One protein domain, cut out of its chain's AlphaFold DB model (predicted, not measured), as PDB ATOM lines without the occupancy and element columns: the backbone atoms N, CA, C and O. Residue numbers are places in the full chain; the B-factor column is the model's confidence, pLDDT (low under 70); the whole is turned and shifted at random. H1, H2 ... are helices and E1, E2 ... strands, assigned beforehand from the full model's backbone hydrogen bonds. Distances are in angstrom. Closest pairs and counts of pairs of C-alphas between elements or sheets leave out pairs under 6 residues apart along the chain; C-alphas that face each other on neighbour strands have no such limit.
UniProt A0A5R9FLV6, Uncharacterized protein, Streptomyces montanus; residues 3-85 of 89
ATOM      1  N   VAL A   3     340.108 367.018 364.442       93.25
ATOM      2  CA  VAL A   3     340.295 368.005 363.379       93.25
ATOM      3  C   VAL A   3     341.735 367.918 362.901       93.25
ATOM      4  O   VAL A   3     342.675 368.022 363.689       93.25
ATOM      5  N   ARG A   4     341.911 367.735 361.596       93.44
ATOM      6  CA  ARG A   4     343.206 367.849 360.935       93.44
ATOM      7  C   ARG A   4     343.437 369.306 360.582       93.44
ATOM      8  O   ARG A   4     342.569 369.926 359.980       93.44
ATOM      9  N   ILE A   5     344.634 369.807 360.859       94.12
ATOM     10  CA  ILE A   5     345.098 371.106 360.365       94.12
ATOM     11  C   ILE A   5     346.186 370.919 359.311       94.12
ATOM     12  O   ILE A   5     346.967 369.966 359.367       94.12
ATOM     13  N   PHE A   6     346.229 371.815 358.333       94.19
ATOM     14  CA  PHE A   6     347.178 371.756 357.226       94.19
ATOM     15  C   PHE A   6     347.474 373.158 356.674       94.19
ATOM     16  O   PHE A   6     346.647 374.066 356.804       94.19
ATOM     17  N   PRO A   7     348.657 373.367 356.069       91.88
ATOM     18  CA  PRO A   7     348.955 374.613 355.378       91.88
ATOM     19  C   PRO A   7     348.029 374.774 354.168       91.88
ATOM     20  O   PRO A   7     347.804 373.822 353.424       91.88
ATOM     21  N   ASN A   8     347.511 375.980 353.947       88.31
ATOM     22  CA  ASN A   8     346.719 376.290 352.759       88.31
ATOM     23  C   ASN A   8     347.561 376.985 351.676       88.31
ATOM     24  O   ASN A   8     348.643 377.517 351.934       88.31
ATOM     25  N   ASN A   9     347.031 377.040 350.453       82.12
ATOM     26  CA  ASN A   9     347.728 377.618 349.295       82.12
ATOM     27  C   ASN A   9     347.889 379.151 349.357       82.12
ATOM     28  O   ASN A   9     348.445 379.745 348.440       82.12
ATOM     29  N   ARG A  10     347.397 379.807 350.416       83.75
ATOM     30  CA  ARG A  10     347.499 381.258 350.641       83.75
ATOM     31  C   ARG A  10     348.516 381.608 351.731       83.75
ATOM     32  O   ARG A  10     348.568 382.749 352.173       83.75
ATOM     33  N   GLY A  11     349.310 380.633 352.184       79.69
ATOM     34  CA  GLY A  11     350.288 380.841 353.253       79.69
ATOM     35  C   GLY A  11     349.659 380.995 354.642       79.69
ATOM     36  O   GLY A  11     350.249 381.643 355.504       79.69
ATOM     37  N   GLY A  12     348.466 380.432 354.845       88.31
ATOM     38  CA  GLY A  12     347.778 380.341 356.133       88.31
ATOM     39  C   GLY A  12     347.524 378.893 356.561       88.31
ATOM     40  O   GLY A  12     348.101 377.952 356.010       88.31
ATOM     41  N   ILE A  13     346.640 378.722 357.543       93.25
ATOM     42  CA  ILE A  13     346.217 377.423 358.080       93.25
ATOM     43  C   ILE A  13     344.772 377.150 357.653       93.25
ATOM     44  O   ILE A  13     343.942 378.055 357.634       93.25
ATOM     45  N   SER A  14     344.481 375.904 357.298       94.62
ATOM     46  CA  SER A  14     343.128 375.388 357.089       94.62
ATOM     47  C   SER A  14     342.919 374.132 357.927       94.62
ATOM     48  O   SER A  14     343.882 373.530 358.409       94.62
ATOM     49  N   ALA A  15     341.657 373.761 358.128       95.12
ATOM     50  CA  ALA A  15     341.279 372.647 358.977       95.12
ATOM     51  C   ALA A  15     340.124 371.846 358.364       95.12
ATOM     52  O   ALA A  15     339.274 372.406 357.677       95.12
ATOM     53  N   GLU A  16     340.097 370.540 358.622       95.56
ATOM     54  CA  GLU A  16     339.026 369.631 358.205       95.56
ATOM     55  C   GLU A  16     338.722 368.608 359.305       95.56
ATOM     56  O   GLU A  16     339.615 368.173 360.035       95.56
ATOM     57  N   GLY A  17     337.457 368.208 359.435       94.69
ATOM     58  CA  GLY A  17     337.072 367.145 360.358       94.69
ATOM     59  C   GLY A  17     337.581 365.784 359.883       94.69
ATOM     60  O   GLY A  17     337.405 365.414 358.724       94.69
ATOM     61  N   ILE A  18     338.169 365.004 360.788       92.62
ATOM     62  CA  ILE A  18     338.545 363.613 360.521       92.62
ATOM     63  C   ILE A  18     337.353 362.717 360.858       92.62
ATOM     64  O   ILE A  18     336.763 362.821 361.938       92.62
ATOM     65  N   ARG A  19     337.007 361.807 359.942       91.19
ATOM     66  CA  ARG A  19     335.964 360.807 360.181       91.19
ATOM     67  C   ARG A  19     336.480 359.721 361.120       91.19
ATOM     68  O   ARG A  19     337.336 358.925 360.742       91.19
ATOM     69  N   LEU A  20     335.912 359.658 362.319       90.50
ATOM     70  CA  LEU A  20     336.159 358.601 363.301       90.50
ATOM     71  C   LEU A  20     334.942 357.674 363.407       90.50
ATOM     72  O   LEU A  20     333.852 357.997 362.928       90.50
ATOM     73  N   LYS A  21     335.093 356.533 364.097       89.94
ATOM     74  CA  LYS A  21     333.973 355.607 364.378       89.94
ATOM     75  C   LYS A  21     332.786 356.296 365.064       89.94
ATOM     76  O   LYS A  21     331.646 355.924 364.823       89.94
ATOM     77  N   HIS A  22     333.064 357.302 365.891       86.44
ATOM     78  CA  HIS A  22     332.070 358.034 366.679       86.44
ATOM     79  C   HIS A  22     331.592 359.339 366.020       86.44
ATOM     80  O   HIS A  22     330.902 360.125 366.663       86.44
ATOM     81  N   GLY A  23     331.959 359.587 364.758       89.38
ATOM     82  CA  GLY A  23     331.533 360.762 363.998       89.38
ATOM     83  C   GLY A  23     332.686 361.597 363.444       89.38
ATOM     84  O   GLY A  23     333.863 361.335 363.704       89.38
ATOM     85  N   THR A  24     332.319 362.608 362.664       94.44
ATOM     86  CA  THR A  24     333.216 363.602 362.063       94.44
ATOM     87  C   THR A  24     332.934 364.948 362.711       94.44
ATOM     88  O   THR A  24     331.763 365.273 362.899       94.44
ATOM     89  N   ALA A  25     333.979 365.723 363.018       94.06
ATOM     90  CA  ALA A  25     333.810 367.086 363.524       94.06
ATOM     91  C   ALA A  25     332.912 367.903 362.585       94.06
ATOM     92  O   ALA A  25     333.116 367.907 361.368       94.06
ATOM     93  N   SER A  26     331.920 368.579 363.158       94.06
ATOM     94  CA  SER A  26     331.061 369.508 362.427       94.06
ATOM     95  C   SER A  26     331.847 370.732 361.955       94.06
ATOM     96  O   SER A  26     332.870 371.095 362.538       94.06
ATOM     97  N   GLU A  27     331.338 371.435 360.944       94.56
ATOM     98  CA  GLU A  27     331.954 372.680 360.452       94.56
ATOM     99  C   GLU A  27     332.141 373.717 361.567       94.56
ATOM    100  O   GLU A  27     333.165 374.393 361.632       94.56
ATOM    101  N   ARG A  28     331.193 373.793 362.510       94.94
ATOM    102  CA  ARG A  28     331.280 374.692 363.667       94.94
ATOM    103  C   ARG A  28     332.431 374.327 364.606       94.94
ATOM    104  O   ARG A  28     333.060 375.217 365.168       94.94
ATOM    105  N   GLU A  29     332.694 373.041 364.812       94.69
ATOM    106  CA  GLU A  29     333.830 372.584 365.624       94.69
ATOM    107  C   GLU A  29     335.159 372.830 364.912       94.69
ATOM    108  O   GLU A  29     336.109 373.286 365.544       94.69
ATOM    109  N   VAL A  30     335.210 372.601 363.596       96.19
ATOM    110  CA  VAL A  30     336.379 372.931 362.768       96.19
ATOM    111  C   VAL A  30     336.684 374.430 362.848       96.19
ATOM    112  O   VAL A  30     337.834 374.806 363.070       96.19
ATOM    113  N   GLN A  31     335.661 375.284 362.749       96.44
ATOM    114  CA  GLN A  31     335.834 376.732 362.858       96.44
ATOM    115  C   GLN A  31     336.345 377.150 364.240       96.44
ATOM    116  O   GLN A  31     337.278 377.939 364.317       96.44
ATOM    117  N   LYS A  32     335.826 376.564 365.329       96.25
ATOM    118  CA  LYS A  32     336.345 376.830 366.684       96.25
ATOM    119  C   LYS A  32     337.835 376.518 366.815       96.25
ATOM    120  O   LYS A  32     338.556 377.270 367.459       96.25
ATOM    121  N   VAL A  33     338.299 375.421 366.213       95.44
ATOM    122  CA  VAL A  33     339.729 375.071 366.214       95.44
ATOM    123  C   VAL A  33     340.546 376.111 365.447       95.44
ATOM    124  O   VAL A  33     341.612 376.503 365.914       95.44
ATOM    125  N   LEU A  34     340.055 376.588 364.298       95.50
ATOM    126  CA  LEU A  34     340.720 377.661 363.552       95.50
ATOM    127  C   LEU A  34     340.778 378.959 364.361       95.50
ATOM    128  O   LEU A  34     341.845 379.566 364.448       95.50
ATOM    129  N   ASP A  35     339.667 379.356 364.977       95.69
ATOM    130  CA  ASP A  35     339.584 380.568 365.792       95.69
ATOM    131  C   ASP A  35     340.574 380.512 366.964       95.69
ATOM    132  O   ASP A  35     341.313 381.470 367.191       95.69
ATOM    133  N   GLU A  36     340.657 379.369 367.651       96.44
ATOM    134  CA  GLU A  36     341.608 379.144 368.744       96.44
ATOM    135  C   GLU A  36     343.063 379.194 368.253       96.44
ATOM    136  O   GLU A  36     343.910 379.852 368.855       96.44
ATOM    137  N   ILE A  37     343.374 378.567 367.112       95.19
ATOM    138  CA  ILE A  37     344.712 378.651 366.511       95.19
ATOM    139  C   ILE A  37     345.070 380.099 366.179       95.19
ATOM    140  O   ILE A  37     346.229 380.478 366.329       95.19
ATOM    141  N   HIS A  38     344.119 380.923 365.741       93.19
ATOM    142  CA  HIS A  38     344.364 382.329 365.422       93.19
ATOM    143  C   HIS A  38     344.493 383.219 366.665       93.19
ATOM    144  O   HIS A  38     345.315 384.139 366.667       93.19
ATOM    145  N   SER A  39     343.757 382.936 367.736       95.19
ATOM    146  CA  SER A  39     343.723 383.772 368.940       95.19
ATOM    147  C   SER A  39     344.743 383.372 370.012       95.19
ATOM    148  O   SER A  39     345.114 384.225 370.816       95.19
ATOM    149  N   ASN A  40     345.244 382.130 370.010       96.56
ATOM    150  CA  ASN A  40     346.058 381.581 371.097       96.56
ATOM    151  C   ASN A  40     347.522 381.295 370.677       96.56
ATOM    152  O   ASN A  40     347.818 380.247 370.092       96.56
ATOM    153  N   PRO A  41     348.483 382.186 371.010       95.19
ATOM    154  CA  PRO A  41     349.904 381.963 370.733       95.19
ATOM    155  C   PRO A  41     350.493 380.747 371.458       95.19
ATOM    156  O   PRO A  41     351.372 380.084 370.913       95.19
ATOM    157  N   ALA A  42     350.020 380.438 372.670       96.69
ATOM    158  CA  ALA A  42     350.522 379.304 373.441       96.69
ATOM    159  C   ALA A  42     350.150 377.977 372.767       96.69
ATOM    160  O   ALA A  42     351.009 377.110 372.615       96.69
ATOM    161  N   LEU A  43     348.912 377.860 372.271       96.06
ATOM    162  CA  LEU A  43     348.496 376.707 371.473       96.06
ATOM    163  C   LEU A  43     349.339 376.578 370.198       96.06
ATOM    164  O   LEU A  43     349.797 375.486 369.872       96.06
ATOM    165  N   ARG A  44     349.584 377.685 369.480       96.38
ATOM    166  CA  ARG A  44     350.443 377.653 368.284       96.38
ATOM    167  C   ARG A  44     351.846 377.144 368.606       96.38
ATOM    168  O   ARG A  44     352.370 376.332 367.848       96.38
ATOM    169  N   ASN A  45     352.432 377.581 369.718       97.19
ATOM    170  CA  ASN A  45     353.761 377.145 370.148       97.19
ATOM    171  C   ASN A  45     353.799 375.653 370.499       97.19
ATOM    172  O   ASN A  45     354.691 374.951 370.029       97.19
ATOM    173  N   ASP A  46     352.806 375.158 371.239       97.38
ATOM    174  CA  ASP A  46     352.684 373.732 371.567       97.38
ATOM    175  C   ASP A  46     352.555 372.865 370.298       97.38
ATOM    176  O   ASP A  46     353.233 371.844 370.149       97.38
ATOM    177  N   ILE A  47     351.753 373.308 369.321       96.25
ATOM    178  CA  ILE A  47     351.631 372.625 368.026       96.25
ATOM    179  C   ILE A  47     352.966 372.649 367.268       96.25
ATOM    180  O   ILE A  47     353.357 371.623 366.710       96.25
ATOM    181  N   ILE A  48     353.675 373.784 367.237       97.25
ATOM    182  CA  ILE A  48     354.988 373.909 366.578       97.25
ATOM    183  C   ILE A  48     356.003 372.943 367.197       97.25
ATOM    184  O   ILE A  48     356.726 372.271 366.457       97.25
ATOM    185  N   GLU A  49     356.052 372.843 368.524       98.00
ATOM    186  CA  GLU A  49     356.974 371.955 369.232       98.00
ATOM    187  C   GLU A  49     356.715 370.487 368.868       98.00
ATOM    188  O   GLU A  49     357.611 369.775 368.401       98.00
ATOM    189  N   LYS A  50     355.453 370.053 368.973       96.06
ATOM    190  CA  LYS A  50     355.039 368.683 368.635       96.06
ATOM    191  C   LYS A  50     355.265 368.363 367.159       96.06
ATOM    192  O   LYS A  50     355.778 367.293 366.827       96.06
ATOM    193  N   ALA A  51     354.936 369.296 366.268       95.06
ATOM    194  CA  ALA A  51     355.165 369.161 364.835       95.06
ATOM    195  C   ALA A  51     356.661 369.062 364.505       95.06
ATOM    196  O   ALA A  51     357.053 368.256 363.661       95.06
ATOM    197  N   THR A  52     357.510 369.834 365.185       96.88
ATOM    198  CA  THR A  52     358.968 369.789 365.002       96.88
ATOM    199  C   THR A  52     359.522 368.429 365.410       96.88
ATOM    200  O   THR A  52     360.220 367.799 364.615       96.88
ATOM    201  N   SER A  53     359.130 367.929 366.584       95.12
ATOM    202  CA  SER A  53     359.524 366.595 367.053       95.12
ATOM    203  C   SER A  53     359.085 365.494 366.078       95.12
ATOM    204  O   SER A  53     359.895 364.659 365.666       95.12
ATOM    205  N   ALA A  54     357.831 365.545 365.614       91.88
ATOM    206  CA  ALA A  54     357.313 364.600 364.630       91.88
ATOM    207  C   ALA A  54     358.115 364.646 363.321       91.88
ATOM    208  O   ALA A  54     358.574 363.603 362.858       91.88
ATOM    209  N   ARG A  55     358.333 365.839 362.746       93.69
ATOM    210  CA  ARG A  55     359.129 366.047 361.522       93.69
ATOM    211  C   ARG A  55     360.531 365.462 361.657       93.69
ATOM    212  O   ARG A  55     360.997 364.779 360.747       93.69
ATOM    213  N   ASP A  56     361.196 365.728 362.772       93.75
ATOM    214  CA  ASP A  56     362.564 365.276 362.999       93.75
ATOM    215  C   ASP A  56     362.625 363.749 363.133       93.75
ATOM    216  O   ASP A  56     363.531 363.125 362.581       93.75
ATOM    217  N   ALA A  57     361.626 363.124 363.764       91.19
ATOM    218  CA  ALA A  57     361.476 361.670 363.760       91.19
ATOM    219  C   ALA A  57     361.244 361.113 362.342       91.19
ATOM    220  O   ALA A  57     361.859 360.110 361.972       91.19
ATOM    221  N   MET A  58     360.426 361.779 361.510       89.44
ATOM    222  CA  MET A  58     360.228 361.374 360.109       89.44
ATOM    223  C   MET A  58     361.534 361.440 359.306       89.44
ATOM    224  O   MET A  58     361.849 360.514 358.563       89.44
ATOM    225  N   ASN A  59     362.320 362.505 359.486       90.06
ATOM    226  CA  ASN A  59     363.613 362.687 358.819       90.06
ATOM    227  C   ASN A  59     364.680 361.689 359.287       90.06
ATOM    228  O   ASN A  59     365.554 361.326 358.507       90.06
ATOM    229  N   LYS A  60     364.592 361.209 360.532       90.19
ATOM    230  CA  LYS A  60     365.450 360.140 361.069       90.19
ATOM    231  C   LYS A  60     365.032 358.738 360.610       90.19
ATOM    232  O   LYS A  60     365.645 357.759 361.021       90.19
ATOM    233  N   GLY A  61     364.004 358.637 359.768       80.62
ATOM    234  CA  GLY A  61     363.564 357.373 359.194       80.62
ATOM    235  C   GLY A  61     362.711 356.538 360.138       80.62
ATOM    236  O   GLY A  61     362.804 355.320 360.072       80.62
ATOM    237  N   ALA A  62     361.892 357.155 361.006       73.94
ATOM    238  CA  ALA A  62     360.935 356.437 361.853       73.94
ATOM    239  C   ALA A  62     360.164 355.366 361.048       73.94
ATOM    240  O   ALA A  62     359.274 355.667 360.243       73.94
ATOM    241  N   PHE A  63     360.572 354.110 361.257       54.81
ATOM    242  CA  PHE A  63     360.173 352.936 360.491       54.81
ATOM    243  C   PHE A  63     358.719 352.592 360.821       54.81
ATOM    244  O   PHE A  63     358.414 352.085 361.894       54.81
ATOM    245  N   GLY A  64     357.803 352.926 359.915       61.50
ATOM    246  CA  GLY A  64     356.369 352.690 360.103       61.50
ATOM    247  C   GLY A  64     355.477 353.643 359.313       61.50
ATOM    248  O   GLY A  64     354.306 353.350 359.089       61.50
ATOM    249  N   MET A  65     356.016 354.768 358.836       65.38
ATOM    250  CA  MET A  65     355.268 355.656 357.949       65.38
ATOM    251  C   MET A  65     355.351 355.187 356.499       65.38
ATOM    252  O   MET A  65     356.430 355.103 355.921       65.38
ATOM    253  N   SER A  66     354.189 354.949 355.889       71.50
ATOM    254  CA  SER A  66     354.076 354.596 354.468       71.50
ATOM    255  C   SER A  66     354.578 355.702 353.532       71.50
ATOM    256  O   SER A  66     354.985 355.422 352.408       71.50
ATOM    257  N   LYS A  67     354.543 356.964 353.989       81.56
ATOM    258  CA  LYS A  67     355.071 358.141 353.292       81.56
ATOM    259  C   LYS A  67     355.688 359.107 354.298       81.56
ATOM    260  O   LYS A  67     355.054 359.436 355.298       81.56
ATOM    261  N   ASN A  68     356.888 359.603 354.003       85.25
ATOM    262  CA  ASN A  68     357.504 360.672 354.781       85.25
ATOM    263  C   ASN A  68     356.785 362.003 354.490       85.25
ATOM    264  O   ASN A  68     356.836 362.500 353.366       85.25
ATOM    265  N   ARG A  69     356.123 362.572 355.505       88.81
ATOM    266  CA  ARG A  69     355.405 363.857 355.421       88.81
ATOM    267  C   ARG A  69     356.174 365.023 356.055       88.81
ATOM    268  O   ARG A  69     355.586 366.068 356.328       88.81
ATOM    269  N   ALA A  70     357.483 364.888 356.280       91.81
ATOM    270  CA  ALA A  70     358.304 365.924 356.909       91.81
ATOM    271  C   ALA A  70     358.211 367.281 356.195       91.81
ATOM    272  O   ALA A  70     358.166 368.318 356.855       91.81
ATOM    273  N   ALA A  71     358.138 367.281 354.859       91.00
ATOM    274  CA  ALA A  71     357.981 368.501 354.070       91.00
ATOM    275  C   ALA A  71     356.631 369.193 354.333       91.00
ATOM    276  O   ALA A  71     356.592 370.398 354.570       91.00
ATOM    277  N   GLU A  72     355.529 368.437 354.366       90.19
ATOM    278  CA  GLU A  72     354.200 368.975 354.696       90.19
ATOM    279  C   GLU A  72     354.190 369.584 356.105       90.19
ATOM    280  O   GLU A  72     353.707 370.701 356.306       90.19
ATOM    281  N   ILE A  73     354.791 368.885 357.075       93.31
ATOM    282  CA  ILE A  73     354.907 369.372 358.454       93.31
ATOM    283  C   ILE A  73     355.791 370.623 358.532       93.31
ATOM    284  O   ILE A  73     355.473 371.554 359.271       93.31
ATOM    285  N   HIS A  74     356.867 370.702 357.748       94.69
ATOM    286  CA  HIS A  74     357.696 371.902 357.674       94.69
ATOM    287  C   HIS A  74     356.881 373.133 357.244       94.69
ATOM    288  O   HIS A  74     356.993 374.192 357.866       94.69
ATOM    289  N   PHE A  75     356.015 372.999 356.235       94.38
ATOM    290  CA  PHE A  75     355.143 374.097 355.811       94.38
ATOM    291  C   PHE A  75     354.074 374.445 356.850       94.38
ATOM    292  O   PHE A  75     353.763 375.626 357.022       94.38
ATOM    293  N   LEU A  76     353.538 373.457 357.572       95.38
ATOM    294  CA  LEU A  76     352.637 373.714 358.696       95.38
ATOM    295  C   LEU A  76     353.320 374.593 359.754       95.38
ATOM    296  O   LEU A  76     352.796 375.652 360.099       95.38
ATOM    297  N   ILE A  77     354.519 374.197 360.197       96.19
ATOM    298  CA  ILE A  77     355.325 374.945 361.175       96.19
ATOM    299  C   ILE A  77     355.553 376.380 360.693       96.19
ATOM    300  O   ILE A  77     355.286 377.325 361.430       96.19
ATOM    301  N   LYS A  78     355.969 376.570 359.433       95.69
ATOM    302  CA  LYS A  78     356.245 377.907 358.884       95.69
ATOM    303  C   LYS A  78     355.029 378.827 358.886       95.69
ATOM    304  O   LYS A  78     355.180 380.025 359.119       95.69
ATOM    305  N   ASN A  79     353.834 378.307 358.620       94.81
ATOM    306  CA  ASN A  79     352.622 379.127 358.645       94.81
ATOM    307  C   ASN A  79     352.182 379.455 360.081       94.81
ATOM    308  O   ASN A  79     351.765 380.583 360.333       94.81
ATOM    309  N   LEU A  80     352.358 378.536 361.036       94.56
ATOM    310  CA  LEU A  80     352.121 378.816 362.458       94.56
ATOM    311  C   LEU A  80     353.113 379.857 363.007       94.56
ATOM    312  O   LEU A  80     352.705 380.794 363.687       94.56
ATOM    313  N   GLU A  81     354.396 379.760 362.645       94.88
ATOM    314  CA  GLU A  81     355.425 380.751 362.996       94.88
ATOM    315  C   GLU A  81     355.085 382.147 362.456       94.88
ATOM    316  O   GLU A  81     355.299 383.143 363.143       94.88
ATOM    317  N   LYS A  82     354.539 382.246 361.235       93.19
ATOM    318  CA  LYS A  82     354.091 383.530 360.670       93.19
ATOM    319  C   LYS A  82     352.955 384.150 361.481       93.19
ATOM    320  O   LYS A  82     352.974 385.358 361.673       93.19
ATOM    321  N   LEU A  83     352.011 383.347 361.974       90.56
ATOM    322  CA  LEU A  83     350.909 383.828 362.821       90.56
ATOM    323  C   LEU A  83     351.378 384.340 364.191       90.56
ATOM    324  O   LEU A  83     350.670 385.115 364.825       90.56
ATOM    325  N   ASN A  84     352.556 383.918 364.655       89.50
ATOM    326  CA  ASN A  84     353.170 384.437 365.877       89.50
ATOM    327  C   ASN A  84     353.904 385.762 365.677       89.50
ATOM    328  O   ASN A  84     354.205 386.441 366.658       89.50
ATOM    329  N   LYS A  85     354.222 386.128 364.434       85.00
ATOM    330  CA  LYS A  85     354.848 387.417 364.163       85.00
ATOM    331  C   LYS A  85     353.790 388.516 364.255       85.00
ATOM    332  O   LYS A  85     352.667 388.306 363.792       85.00
TER     333      LYS A  85
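Overview. This is residues 3 to 85 of the 89 residues of an uncharacterized protein of Streptomyces montanus (UniProt A0A5R9FLV6). H1 and the helical hairpin of H2 and H3 make an L, with H1 meeting H2 at the corner, and the two-stranded hairpin E1 and E2 fills the angle between H1 and H3. The 83 printed residues hold two named strands followed by three named helices, in the order E1, E2, H1, H2, H3; the sheet, E1 - E2, is antiparallel and the class is mixed, helices and strands. The whole is compact, with a radius of gyration of the C-alphas of 13.6 A and spans of 38 by 37 by 24 A.

Arrangement. Start at E1, residues 3 to 7, and E2, residues 13 to 20, an antiparallel hairpin at 148 degrees; N 4 and O 16 are 2.8 A apart, within hydrogen-bond range, and N 14 and O 6 are 2.9 A apart. Beyond it, residues 19 to 20 of E2 pair antiparallel with residues 23 to 24. Next comes H1, residues 27 to 39, whose closest C-alphas to E2 are those of Val 30 and Ala 15, 6.2 A apart. H2, residues 41 to 59, and H1 only just touch, with 3 pairs of C-alphas within 8 A, and only at the corner, closest at C-alphas 37 and 44, 6.1 A apart; they are about perpendicular at 81 degrees. H3, residues 70 to 84, touches H2 as a helical hairpin, a shallow tilt of 19 degrees, opposite ways, closest at C-alphas 55 and 70, 4.7 A apart. The closest C-alphas of H3 and E1 are those of Leu 76 and Pro 7, 5.0 A apart. H2 is apart from both strands. In H1, H2 and H3 every O i to N i+4 pair is within hydrogen-bond range.

Along the chain. Find C-alpha 3 at (340.295, 368.005, 363.379), where E1 begins its 13.5 A; E2 covers 22.0 A. H1 runs 18.3 A, and H2 runs 26.5 A from C-alpha 41 at (349.904, 381.963, 370.733). H3 runs 21.2 A to C-alpha 84 at (353.170, 384.437, 365.877).

Size, cuts and confidence. Look to Lys 21 and Lys 85 for the two C-alphas farthest apart, 38.0 A. The printed part has no cut and no long link. Confidence is low at residues 63 to 65, under 70, between H2 and H3.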